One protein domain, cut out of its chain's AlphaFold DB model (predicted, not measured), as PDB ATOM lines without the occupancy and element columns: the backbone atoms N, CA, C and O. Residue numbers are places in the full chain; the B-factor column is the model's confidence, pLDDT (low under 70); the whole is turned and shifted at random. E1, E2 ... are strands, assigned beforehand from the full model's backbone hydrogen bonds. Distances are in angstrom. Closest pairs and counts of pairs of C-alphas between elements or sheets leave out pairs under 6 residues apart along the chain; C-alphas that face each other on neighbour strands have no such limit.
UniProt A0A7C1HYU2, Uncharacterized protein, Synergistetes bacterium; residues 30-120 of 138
ATOM      1  N   PRO A  30     -24.965  12.807 127.248       90.94
ATOM      2  CA  PRO A  30     -25.256  11.456 126.818       90.94
ATOM      3  C   PRO A  30     -24.153  10.498 127.279       90.94
ATOM      4  O   PRO A  30     -22.971  10.721 127.033       90.94
ATOM      5  N   TRP A  31     -24.568   9.397 127.884       91.12
ATOM      6  CA  TRP A  31     -23.725   8.301 128.332       91.12
ATOM      7  C   TRP A  31     -24.082   7.047 127.565       91.12
ATOM      8  O   TRP A  31     -25.235   6.610 127.610       91.12
ATOM      9  N   ILE A  32     -23.093   6.449 126.909       91.50
ATOM     10  CA  ILE A  32     -23.233   5.102 126.363       91.50
ATOM     11  C   ILE A  32     -22.943   4.130 127.501       91.50
ATOM     12  O   ILE A  32     -21.875   4.170 128.118       91.50
ATOM     13  N   LEU A  33     -23.923   3.293 127.813       90.06
ATOM     14  CA  LEU A  33     -23.883   2.415 128.972       90.06
ATOM     15  C   LEU A  33     -23.959   0.963 128.533       90.06
ATOM     16  O   LEU A  33     -24.884   0.572 127.821       90.06
ATOM     17  N   GLU A  34     -23.007   0.168 128.999       89.06
ATOM     18  CA  GLU A  34     -23.031  -1.280 128.834       89.06
ATOM     19  C   GLU A  34     -23.929  -1.907 129.906       89.06
ATOM     20  O   GLU A  34     -23.707  -1.711 131.105       89.06
ATOM     21  N   PHE A  35     -24.935  -2.666 129.470       83.25
ATOM     22  CA  PHE A  35     -25.750  -3.540 130.313       83.25
ATOM     23  C   PHE A  35     -25.513  -5.000 129.898       83.25
ATOM     24  O   PHE A  35     -25.188  -5.253 128.737       83.25
ATOM     25  N   PRO A  36     -25.791  -5.987 130.769       76.38
ATOM     26  CA  PRO A  36     -25.723  -7.406 130.391       76.38
ATOM     27  C   PRO A  36     -26.571  -7.765 129.157       76.38
ATOM     28  O   PRO A  36     -26.248  -8.678 128.409       76.38
ATOM     29  N   GLN A  37     -27.663  -7.029 128.930       73.50
ATOM     30  CA  GLN A  37     -28.570  -7.209 127.790       73.50
ATOM     31  C   GLN A  37     -28.197  -6.388 126.537       73.50
ATOM     32  O   GLN A  37     -28.952  -6.391 125.564       73.50
ATOM     33  N   GLY A  38     -27.075  -5.663 126.557       83.88
ATOM     34  CA  GLY A  38     -26.585  -4.826 125.459       83.88
ATOM     35  C   GLY A  38     -26.450  -3.344 125.820       83.88
ATOM     36  O   GLY A  38     -26.600  -2.939 126.969       83.88
ATOM     37  N   GLN A  39     -26.191  -2.515 124.811       90.44
ATOM     38  CA  GLN A  39     -25.939  -1.086 125.003       90.44
ATOM     39  C   GLN A  39     -27.218  -0.266 125.201       90.44
ATOM     40  O   GLN A  39     -28.210  -0.425 124.483       90.44
ATOM     41  N   GLY A  40     -27.164   0.670 126.143       91.25
ATOM     42  CA  GLY A  40     -28.175   1.697 126.363       91.25
ATOM     43  C   GLY A  40     -27.590   3.108 126.367       91.25
ATOM     44  O   GLY A  40     -26.383   3.314 126.246       91.25
ATOM     45  N   LEU A  41     -28.477   4.088 126.507       94.50
ATOM     46  CA  LEU A  41     -28.162   5.513 126.521       94.50
ATOM     47  C   LEU A  41     -28.780   6.157 127.762       94.50
ATOM     48  O   LEU A  41     -29.969   5.968 128.011       94.50
ATOM     49  N   ALA A  42     -28.020   6.967 128.492       93.62
ATOM     50  CA  ALA A  42     -28.569   7.867 129.505       93.62
ATOM     51  C   ALA A  42     -28.240   9.316 129.157       93.62
ATOM     52  O   ALA A  42     -27.088   9.635 128.911       93.62
ATOM     53  N   VAL A  43     -29.234  10.198 129.147       95.19
ATOM     54  CA  VAL A  43     -29.035  11.637 128.944       95.19
ATOM     55  C   VAL A  43     -29.355  12.345 130.247       95.19
ATOM     56  O   VAL A  43     -30.524  12.434 130.627       95.19
ATOM     57  N   LEU A  44     -28.315  12.819 130.934       92.94
ATOM     58  CA  LEU A  44     -28.418  13.473 132.237       92.94
ATOM     59  C   LEU A  44     -28.284  14.992 132.121       92.94
ATOM     60  O   LEU A  44     -27.542  15.514 131.289       92.94
ATOM     61  N   GLN A  45     -28.987  15.690 133.002       93.75
ATOM     62  CA  GLN A  45     -28.987  17.138 133.147       93.75
ATOM     63  C   GLN A  45     -28.689  17.495 134.600       93.75
ATOM     64  O   GLN A  45     -29.324  16.963 135.517       93.75
ATOM     65  N   ASN A  46     -27.736  18.401 134.799       89.25
ATOM     66  CA  ASN A  46     -27.455  19.007 136.092       89.25
ATOM     67  C   ASN A  46     -28.583  19.975 136.478       89.25
ATOM     68  O   ASN A  46     -28.945  20.862 135.705       89.25
ATOM     69  N   LEU A  47     -29.131  19.808 137.678       88.88
ATOM     70  CA  LEU A  47     -30.171  20.671 138.245       88.88
ATOM     71  C   LEU A  47     -29.615  21.750 139.182       88.88
ATOM     72  O   LEU A  47     -30.372  22.531 139.755       88.88
ATOM     73  N   GLY A  48     -28.296  21.793 139.352       82.12
ATOM     74  CA  GLY A  48     -27.604  22.625 140.321       82.12
ATOM     75  C   GLY A  48     -27.554  22.000 141.718       82.12
ATOM     76  O   GLY A  48     -27.938  20.844 141.941       82.12
ATOM     77  N   GLY A  49     -27.050  22.795 142.663       76.50
ATOM     78  CA  GLY A  49     -26.818  22.404 144.054       76.50
ATOM     79  C   GLY A  49     -25.350  22.105 144.369       76.50
ATOM     80  O   GLY A  49     -24.517  21.974 143.474       76.50
ATOM     81  N   THR A  50     -25.054  21.993 145.666       73.69
ATOM     82  CA  THR A  50     -23.728  21.631 146.182       73.69
ATOM     83  C   THR A  50     -23.894  20.583 147.294       73.69
ATOM     84  O   THR A  50     -24.259  20.962 148.409       73.69
ATOM     85  N   PRO A  51     -23.643  19.285 147.029       73.00
ATOM     86  CA  PRO A  51     -23.262  18.706 145.735       73.00
ATOM     87  C   PRO A  51     -24.388  18.776 144.673       73.00
ATOM     88  O   PRO A  51     -25.566  18.840 145.030       73.00
ATOM     89  N   PRO A  52     -24.041  18.788 143.369       78.44
ATOM     90  CA  PRO A  52     -24.991  18.873 142.267       78.44
ATOM     91  C   PRO A  52     -25.892  17.642 142.200       78.44
ATOM     92  O   PRO A  52     -25.467  16.511 142.440       78.44
ATOM     93  N   THR A  53     -27.147  17.874 141.830       84.62
ATOM     94  CA  THR A  53     -28.145  16.823 141.610       84.62
ATOM     95  C   THR A  53     -28.434  16.665 140.123       84.62
ATOM     96  O   THR A  53     -28.363  17.629 139.363       84.62
ATOM     97  N   TYR A  54     -28.776  15.448 139.702       89.38
ATOM     98  CA  TYR A  54     -28.994  15.131 138.292       89.38
ATOM     99  C   TYR A  54     -30.336  14.450 138.061       89.38
ATOM    100  O   TYR A  54     -30.795  13.641 138.872       89.38
ATOM    101  N   GLN A  55     -30.939  14.734 136.914       94.19
ATOM    102  CA  GLN A  55     -32.084  13.995 136.389       94.19
ATOM    103  C   GLN A  55     -31.893  13.729 134.904       94.19
ATOM    104  O   GLN A  55     -31.099  14.398 134.247       94.19
ATOM    105  N   GLY A  56     -32.637  12.783 134.354       95.25
ATOM    106  CA  GLY A  56     -32.502  12.495 132.939       95.25
ATOM    107  C   GLY A  56     -33.431  11.423 132.431       95.25
ATOM    108  O   GLY A  56     -34.334  10.969 133.132       95.25
ATOM    109  N   GLN A  57     -33.169  11.016 131.197       96.50
ATOM    110  CA  GLN A  57     -33.848   9.911 130.542       96.50
ATOM    111  C   GLN A  57     -32.847   8.796 130.254       96.50
ATOM    112  O   GLN A  57     -31.741   9.052 129.785       96.50
ATOM    113  N   VAL A  58     -33.254   7.559 130.512       94.25
ATOM    114  CA  VAL A  58     -32.488   6.345 130.242       94.25
ATOM    115  C   VAL A  58     -33.255   5.505 129.232       94.25
ATOM    116  O   VAL A  58     -34.460   5.313 129.366       94.25
ATOM    117  N   THR A  59     -32.556   5.004 128.220       93.38
ATOM    118  CA  THR A  59     -33.053   4.025 127.254       93.38
ATOM    119  C   THR A  59     -32.178   2.785 127.322       93.38
ATOM    120  O   THR A  59     -30.978   2.866 127.072       93.38
ATOM    121  N   ILE A  60     -32.774   1.641 127.637       90.50
ATOM    122  CA  ILE A  60     -32.081   0.353 127.762       90.50
ATOM    123  C   ILE A  60     -32.566  -0.634 126.696       90.50
ATOM    124  O   ILE A  60     -33.710  -0.515 126.239       90.50
ATOM    125  N   PRO A  61     -31.754  -1.639 126.326       85.38
ATOM    126  CA  PRO A  61     -32.264  -2.794 125.603       85.38
ATOM    127  C   PRO A  61     -33.280  -3.527 126.482       85.38
ATOM    128  O   PRO A  61     -33.040  -3.754 127.669       85.38
ATOM    129  N   TYR A  62     -34.428  -3.870 125.907       85.12
ATOM    130  CA  TYR A  62     -35.493  -4.584 126.602       85.12
ATOM    131  C   TYR A  62     -36.267  -5.457 125.604       85.12
ATOM    132  O   TYR A  62     -37.221  -4.981 124.978       85.12
ATOM    133  N   PRO A  63     -35.858  -6.726 125.414       75.25
ATOM    134  CA  PRO A  63     -36.387  -7.584 124.352       75.25
ATOM    135  C   PRO A  63     -37.870  -7.934 124.520       75.25
ATOM    136  O   PRO A  63     -38.519  -8.295 123.545       75.25
ATOM    137  N   ALA A  64     -38.425  -7.806 125.729       76.25
ATOM    138  CA  ALA A  64     -39.845  -8.046 125.972       76.25
ATOM    139  C   ALA A  64     -40.758  -6.919 125.444       76.25
ATOM    140  O   ALA A  64     -41.962  -7.125 125.313       76.25
ATOM    141  N   ASN A  65     -40.218  -5.735 125.122       78.00
ATOM    142  CA  ASN A  65     -40.982  -4.684 124.449       78.00
ATOM    143  C   ASN A  65     -40.899  -4.859 122.926       78.00
ATOM    144  O   ASN A  65     -39.851  -5.225 122.400       78.00
ATOM    145  N   SER A  66     -41.966  -4.527 122.198       78.50
ATOM    146  CA  SER A  66     -42.030  -4.671 120.733       78.50
ATOM    147  C   SER A  66     -40.984  -3.832 119.992       78.50
ATOM    148  O   SER A  66     -40.549  -4.197 118.903       78.50
ATOM    149  N   SER A  67     -40.540  -2.727 120.595       82.31
ATOM    150  CA  SER A  67     -39.452  -1.882 120.089       82.31
ATOM    151  C   SER A  67     -38.047  -2.409 120.418       82.31
ATOM    152  O   SER A  67     -37.056  -1.804 120.006       82.31
ATOM    153  N   GLY A  68     -37.939  -3.480 121.211       83.88
ATOM    154  CA  GLY A  68     -36.683  -4.004 121.750       83.88
ATOM    155  C   GLY A  68     -35.993  -3.077 122.757       83.88
ATOM    156  O   GLY A  68     -34.845  -3.326 123.128       83.88
ATOM    157  N   LYS A  69     -36.651  -1.989 123.181       88.00
ATOM    158  CA  LYS A  69     -36.087  -0.953 124.055       88.00
ATOM    159  C   LYS A  69     -37.085  -0.506 125.118       88.00
ATOM    160  O   LYS A  69     -38.292  -0.492 124.885       88.00
ATOM    161  N   LEU A  70     -36.580  -0.077 126.268       89.38
ATOM    162  CA  LEU A  70     -37.369   0.542 127.332       89.38
ATOM    163  C   LEU A  70     -36.782   1.910 127.672       89.38
ATOM    164  O   LEU A  70     -35.594   2.008 127.972       89.38
ATOM    165  N   THR A  71     -37.619   2.946 127.648       92.75
ATOM    166  CA  THR A  71     -37.228   4.325 127.964       92.75
ATOM    167  C   THR A  71     -37.956   4.807 129.213       92.75
ATOM    168  O   THR A  71     -39.172   4.655 129.321       92.75
ATOM    169  N   PHE A  72     -37.224   5.393 130.160       93.44
ATOM    170  CA  PHE A  72     -37.772   5.902 131.415       93.44
ATOM    171  C   PHE A  72     -36.964   7.080 131.957       93.44
ATOM    172  O   PHE A  72     -35.781   7.232 131.665       93.44
ATOM    173  N   ASN A  73     -37.606   7.915 132.769       96.25
ATOM    174  CA  ASN A  73     -36.947   9.028 133.433       96.25
ATOM    175  C   ASN A  73     -36.352   8.585 134.767       96.25
ATOM    176  O   ASN A  73     -36.883   7.694 135.433       96.25
ATOM    177  N   VAL A  74     -35.261   9.236 135.161       94.06
ATOM    178  CA  VAL A  74     -34.527   8.973 136.397       94.06
ATOM    179  C   VAL A  74     -34.210  10.268 137.135       94.06
ATOM    180  O   VAL A  74     -33.994  11.315 136.526       94.06
ATOM    181  N   LYS A  75     -34.139  10.183 138.460       92.06
ATOM    182  CA  LYS A  75     -33.706  11.257 139.355       92.06
ATOM    183  C   LYS A  75     -32.665  10.717 140.324       92.06
ATOM    184  O   LYS A  75     -32.874   9.673 140.931       92.06
ATOM    185  N   MET A  76     -31.554  11.419 140.488       87.00
ATOM    186  CA  MET A  76     -30.506  11.034 141.431       87.00
ATOM    187  C   MET A  76     -31.054  11.018 142.865       87.00
ATOM    188  O   MET A  76     -31.683  11.983 143.299       87.00
ATOM    189  N   LEU A  77     -30.830   9.919 143.592       76.50
ATOM    190  CA  LEU A  77     -31.338   9.749 144.963       76.50
ATOM    191  C   LEU A  77     -30.478  10.454 146.002       76.50
ATOM    192  O   LEU A  77     -30.985  11.068 146.934       76.50
ATOM    193  N   THR A  78     -29.171  10.370 145.818       65.75
ATOM    194  CA  THR A  78     -28.186  10.995 146.689       65.75
ATOM    195  C   THR A  78     -27.120  11.597 145.804       65.75
ATOM    196  O   THR A  78     -26.463  10.863 145.068       65.75
ATOM    197  N   ALA A  79     -26.971  12.919 145.868       63.09
ATOM    198  CA  ALA A  79     -25.847  13.607 145.258       63.09
ATOM    199  C   ALA A  79     -24.586  13.237 146.046       63.09
ATOM    200  O   ALA A  79     -24.477  13.612 147.218       63.09
ATOM    201  N   PRO A  80     -23.664  12.442 145.476       59.03
ATOM    202  CA  PRO A  80     -22.437  12.137 146.181       59.03
ATOM    203  C   PRO A  80     -21.619  13.429 146.306       59.03
ATOM    204  O   PRO A  80     -21.579  14.241 145.383       59.03
ATOM    205  N   ASN A  81     -20.936  13.616 147.439       50.19
ATOM    206  CA  ASN A  81     -20.052  14.774 147.642       50.19
ATOM    207  C   ASN A  81     -18.929  14.851 146.586       50.19
ATOM    208  O   ASN A  81     -18.330  15.905 146.400       50.19
ATOM    209  N   TYR A  82     -18.642  13.734 145.911       52.31
ATOM    210  CA  TYR A  82     -17.711  13.617 144.796       52.31
ATOM    211  C   TYR A  82     -18.065  12.402 143.925       52.31
ATOM    212  O   TYR A  82     -18.495  11.361 144.428       52.31
ATOM    213  N   VAL A  83     -17.835  12.501 142.616       54.12
ATOM    214  CA  VAL A  83     -17.884  11.360 141.691       54.12
ATOM    215  C   VAL A  83     -16.443  10.954 141.392       54.12
ATOM    216  O   VAL A  83     -15.680  11.752 140.859       54.12
ATOM    217  N   ILE A  84     -16.057   9.731 141.760       57.06
ATOM    218  CA  ILE A  84     -14.763   9.136 141.394       57.06
ATOM    219  C   ILE A  84     -15.053   8.072 140.332       57.06
ATOM    220  O   ILE A  84     -16.030   7.334 140.503       57.06
ATOM    221  N   PRO A  85     -14.247   7.955 139.261       55.56
ATOM    222  CA  PRO A  85     -14.349   6.822 138.353       55.56
ATOM    223  C   PRO A  85     -14.317   5.501 139.126       55.56
ATOM    224  O   PRO A  85     -13.444   5.297 139.968       55.56
ATOM    225  N   GLY A  86     -15.285   4.618 138.888       57.22
ATOM    226  CA  GLY A  86     -15.455   3.404 139.689       57.22
ATOM    227  C   GLY A  86     -16.514   3.496 140.796       57.22
ATOM    228  O   GLY A  86     -16.916   2.447 141.302       57.22
ATOM    229  N   ASN A  87     -17.029   4.681 141.144       70.75
ATOM    230  CA  ASN A  87     -18.149   4.807 142.080       70.75
ATOM    231  C   ASN A  87     -19.487   4.511 141.398       70.75
ATOM    232  O   ASN A  87     -19.766   4.974 140.292       70.75
ATOM    233  N   ILE A  88     -20.348   3.787 142.112       78.12
ATOM    234  CA  ILE A  88     -21.715   3.519 141.678       78.12
ATOM    235  C   ILE A  88     -22.605   4.703 142.063       78.12
ATOM    236  O   ILE A  88     -22.728   5.060 143.235       78.12
ATOM    237  N   ILE A  89     -23.252   5.291 141.065       81.88
ATOM    238  CA  ILE A  89     -24.227   6.366 141.206       81.88
ATOM    239  C   ILE A  89     -25.622   5.762 141.083       81.88
ATOM    240  O   ILE A  89     -25.902   5.045 140.124       81.88
ATOM    241  N   THR A  90     -26.495   6.064 142.043       87.44
ATOM    242  CA  THR A  90     -27.848   5.495 142.102       87.44
ATOM    243  C   THR A  90     -28.904   6.545 141.782       87.44
ATOM    244  O   THR A  90     -28.922   7.642 142.350       87.44
ATOM    245  N   PHE A  91     -29.829   6.176 140.906       90.62
ATOM    246  CA  PHE A  91     -30.976   6.980 140.531       90.62
ATOM    247  C   PHE A  91     -32.278   6.222 140.778       90.62
ATOM    248  O   PHE A  91     -32.364   5.008 140.585       90.62
ATOM    249  N   GLN A  92     -33.305   6.978 141.142       90.94
ATOM    250  CA  GLN A  92     -34.691   6.553 141.213       90.94
ATOM    251  C   GLN A  92     -35.355   6.732 139.846       90.94
ATOM    252  O   GLN A  92     -35.458   7.867 139.370       90.94
ATOM    253  N   PRO A  93     -35.851   5.662 139.216       90.62
ATOM    254  CA  PRO A  93     -36.759   5.766 138.086       90.62
ATOM    255  C   PRO A  93     -38.075   6.431 138.502       90.62
ATOM    256  O   PRO A  93     -38.597   6.153 139.581       90.62
ATOM    257  N   THR A  94     -38.619   7.305 137.654       89.19
ATOM    258  CA  THR A  94     -39.825   8.101 137.959       89.19
ATOM    259  C   THR A  94     -41.013   7.818 137.043       89.19
ATOM    260  O   THR A  94     -42.131   8.202 137.369       89.19
ATOM    261  N   THR A  95     -40.807   7.139 135.912       87.69
ATOM    262  CA  THR A  95     -41.866   6.866 134.916       87.69
ATOM    263  C   THR A  95     -42.025   5.383 134.588       87.69
ATOM    264  O   THR A  95     -42.633   5.037 133.579       87.69
ATOM    265  N   VAL A  96     -41.454   4.496 135.401       83.50
ATOM    266  CA  VAL A  96     -41.519   3.043 135.204       83.50
ATOM    267  C   VAL A  96     -41.734   2.359 136.550       83.50
ATOM    268  O   VAL A  96     -41.034   2.647 137.515       83.50
ATOM    269  N   ALA A  97     -42.723   1.467 136.624       77.75
ATOM    270  CA  ALA A  97     -43.125   0.823 137.878       77.75
ATOM    271  C   ALA A  97     -42.296  -0.427 138.224       77.75
ATOM    272  O   ALA A  97     -42.227  -0.830 139.381       77.75
ATOM    273  N   ASN A  98     -41.655  -1.038 137.229       80.00
ATOM    274  CA  ASN A  98     -41.001  -2.342 137.379       80.00
ATOM    275  C   ASN A  98     -39.523  -2.232 137.785       80.00
ATOM    276  O   ASN A  98     -38.922  -3.219 138.212       80.00
ATOM    277  N   ILE A  99     -38.947  -1.034 137.670       84.12
ATOM    278  CA  ILE A  99     -37.549  -0.727 137.974       84.12
ATOM    279  C   ILE A  99     -37.527   0.044 139.295       84.12
ATOM    280  O   ILE A  99     -38.108   1.120 139.397       84.12
ATOM    281  N   GLY A 100     -36.857  -0.517 140.298       82.12
ATOM    282  CA  GLY A 100     -36.653   0.122 141.594       82.12
ATOM    283  C   GLY A 100     -35.506   1.123 141.561       82.12
ATOM    284  O   GLY A 100     -35.673   2.251 142.018       82.12
ATOM    285  N   PHE A 101     -34.372   0.746 140.959       86.69
ATOM    286  CA  PHE A 101     -33.195   1.610 140.853       86.69
ATOM    287  C   PHE A 101     -32.454   1.440 139.528       86.69
ATOM    288  O   PHE A 101     -32.344   0.340 138.983       86.69
ATOM    289  N   PHE A 102     -31.887   2.544 139.055       89.00
ATOM    290  CA  PHE A 102     -30.897   2.580 137.986       89.00
ATOM    291  C   PHE A 102     -29.537   2.911 138.599       89.00
ATOM    292  O   PHE A 102     -29.403   3.916 139.300       89.00
ATOM    293  N   LEU A 103     -28.543   2.062 138.356       88.31
ATOM    294  CA  LEU A 103     -27.186   2.251 138.855       88.31
ATOM    295  C   LEU A 103     -26.238   2.409 137.682       88.31
ATOM    296  O   LEU A 103     -26.290   1.616 136.747       88.31
ATOM    297  N   MET A 104     -25.339   3.378 137.759       86.56
ATOM    298  CA  MET A 104     -24.300   3.561 136.750       86.56
ATOM    299  C   MET A 104     -22.943   3.773 137.398       86.56
ATOM    300  O   MET A 104     -22.824   4.421 138.435       86.56
ATOM    301  N   ASN A 105     -21.922   3.229 136.759       85.50
ATOM    302  CA  ASN A 105     -20.530   3.425 137.093       85.50
ATOM    303  C   ASN A 105     -19.833   4.052 135.890       85.50
ATOM    304  O   ASN A 105     -19.856   3.506 134.784       85.50
ATOM    305  N   LEU A 106     -19.238   5.216 136.119       77.50
ATOM    306  CA  LEU A 106     -18.558   5.979 135.088       77.50
ATOM    307  C   LEU A 106     -17.090   5.570 135.064       77.50
ATOM    308  O   LEU A 106     -16.348   5.834 136.008       77.50
ATOM    309  N   SER A 107     -16.681   4.896 133.992       66.06
ATOM    310  CA  SER A 107     -15.295   4.473 133.770       66.06
ATOM    311  C   SER A 107     -14.527   5.438 132.859       66.06
ATOM    312  O   SER A 107     -13.300   5.372 132.803       66.06
ATOM    313  N   SER A 108     -15.221   6.356 132.173       70.56
ATOM    314  CA  SER A 108     -14.636   7.415 131.341       70.56
ATOM    315  C   SER A 108     -15.518   8.675 131.307       70.56
ATOM    316  O   SER A 108     -16.461   8.799 132.082       70.56
ATOM    317  N   SER A 109     -15.206   9.631 130.422       70.44
ATOM    318  CA  SER A 109     -15.963  10.878 130.233       70.44
ATOM    319  C   SER A 109     -17.229  10.745 129.375       70.44
ATOM    320  O   SER A 109     -17.966  11.716 129.254       70.44
ATOM    321  N   SER A 110     -17.471   9.591 128.743       77.62
ATOM    322  CA  SER A 110     -18.646   9.384 127.873       77.62
ATOM    323  C   SER A 110     -19.227   7.970 127.905       77.62
ATOM    324  O   SER A 110     -20.322   7.745 127.388       77.62
ATOM    325  N   ASN A 111     -18.506   7.013 128.498       85.00
ATOM    326  CA  ASN A 111     -18.909   5.614 128.575       85.00
ATOM    327  C   ASN A 111     -18.950   5.151 130.035       85.00
ATOM    328  O   ASN A 111     -18.208   5.643 130.892       85.00
ATOM    329  N   GLY A 112     -19.799   4.167 130.304       86.25
ATOM    330  CA  GLY A 112     -19.905   3.549 131.616       86.25
ATOM    331  C   GLY A 112     -20.534   2.165 131.565       86.25
ATOM    332  O   GLY A 112     -20.935   1.673 130.511       86.25
ATOM    333  N   ILE A 113     -20.624   1.545 132.733       86.69
ATOM    334  CA  ILE A 113     -21.353   0.292 132.942       86.69
ATOM    335  C   ILE A 113     -22.575   0.619 133.788       86.69
ATOM    336  O   ILE A 113     -22.490   1.444 134.700       86.69
ATOM    337  N   ALA A 114     -23.711  -0.001 133.498       88.56
ATOM    338  CA  ALA A 114     -24.923   0.222 134.259       88.56
ATOM    339  C   ALA A 114     -25.692  -1.063 134.559       88.56
ATOM    340  O   ALA A 114     -25.613  -2.068 133.855       88.56
ATOM    341  N   TRP A 115     -26.474  -0.994 135.630       87.25
ATOM    342  CA  TRP A 115     -27.319  -2.075 136.108       87.25
ATOM    343  C   TRP A 115     -28.710  -1.550 136.435       87.25
ATOM    344  O   TRP A 115     -28.914  -0.375 136.752       87.25
ATOM    345  N   ILE A 116     -29.673  -2.462 136.379       85.94
ATOM    346  CA  ILE A 116     -31.061  -2.217 136.736       85.94
ATOM    347  C   ILE A 116     -31.419  -3.114 137.915       85.94
ATOM    348  O   ILE A 116     -31.294  -4.334 137.828       85.94
ATOM    349  N   MET A 117     -31.894  -2.511 139.003       82.62
ATOM    350  CA  MET A 117     -32.542  -3.241 140.090       82.62
ATOM    351  C   MET A 117     -34.050  -3.131 139.918       82.62
ATOM    352  O   MET A 117     -34.598  -2.030 139.866       82.62
ATOM    353  N   HIS A 118     -34.720  -4.273 139.830       80.38
ATOM    354  CA  HIS A 118     -36.172  -4.351 139.747       80.38
ATOM    355  C   HIS A 118     -36.797  -4.264 141.146       80.38
ATOM    356  O   HIS A 118     -36.156  -4.605 142.142       80.38
ATOM    357  N   ASN A 119     -38.043  -3.793 141.229       75.75
ATOM    358  CA  ASN A 119     -38.792  -3.826 142.488       75.75
ATOM    359  C   ASN A 119     -39.006  -5.275 142.952       75.75
ATOM    360  O   ASN A 119     -39.150  -6.177 142.131       75.75
ATOM    361  N   ALA A 120     -39.058  -5.513 144.264       58.16
ATOM    362  CA  ALA A 120     -39.367  -6.843 144.784       58.16
ATOM    363  C   ALA A 120     -40.742  -7.307 144.257       58.16
ATOM    364  O   ALA A 120     -41.737  -6.608 144.430       58.16
TER     365      ALA A 120
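What this domain is: This is residues 30 to 120 of the 138 residues of an uncharacterized protein of Synergistetes bacterium (UniProt A0A7C1HYU2). The domain is a small closed barrel of seven strands, each beside the next round the ring, with the last strand, E7, coming back beside the first, E1. The loops after E2 and E3 reach out toward opposite ends of the longest axis, and a longer loop between E4 and E5 joins two strands that meet over a short stretch. The printed part has 91 residues with no named helix and seven named strands, E1 to E7 in order along the chain; the class is all strand, and the barrel is mixed, antiparallel but for the parallel pair E7 and E1. The whole is compact, with a radius of gyration of the C-alphas of 12.7 A, and elongated, spanning 41 by 25 by 23 A.

How they stand to each other: E1, residues 30 to 35, and E2, residues 38 to 46, form an antiparallel hairpin at 144 degrees, with N 33 and O 40 2.9 A apart. E3, residues 54 to 61, is antiparallel to E2 at 167 degrees, with N 43 and O 57 at 2.8 A. E4, residues 69 to 76, is antiparallel to E3 at 158 degrees, with N 58 and O 72 at 2.8 A. E5, residues 88 to 93, has staggered pairing: its residues 91 to 93 pair with E4, where N 92 and O 75 are 2.7 A apart, and its residues 88 to 91 pair with E6, residues 99 to 106, where N 89 and O 104 are 2.8 A apart. E7, residues 111 to 118, is antiparallel to E6 at 161 degrees, with N 103 and O 115 at 2.9 A. These seven strands are a meander, each the antiparallel neighbour of the one before. E7 and E1 are parallel at 60 degrees and close the barrel, with N 114 and O 34 at 2.9 A. Among the pairs that are apart are E1 and E4, and E3 and E7.

Where its parts are: E1 begins at C-alpha 30, (-25.256, 11.456, 126.818), and is 15.4 A long. E2, the longest strand by residues, runs 26.1 A to C-alpha 46 at (-27.455, 19.007, 136.092). E3 is 22.2 A long, E4 21.8 A, E5 15.6 A and E6 20.3 A. E7 runs 22.9 A and ends at C-alpha 118, (-36.172, -4.351, 139.747).

The domain as a whole: The two C-alphas farthest apart, those of Thr 50 and Ser 66, are 40.9 A apart. The printed part has no cut. The link from E4 to E5, with 11 residues, is long. The mean pLDDT of the printed part is 82.2, and residues 78 to 86, 107 and 120 are under 70.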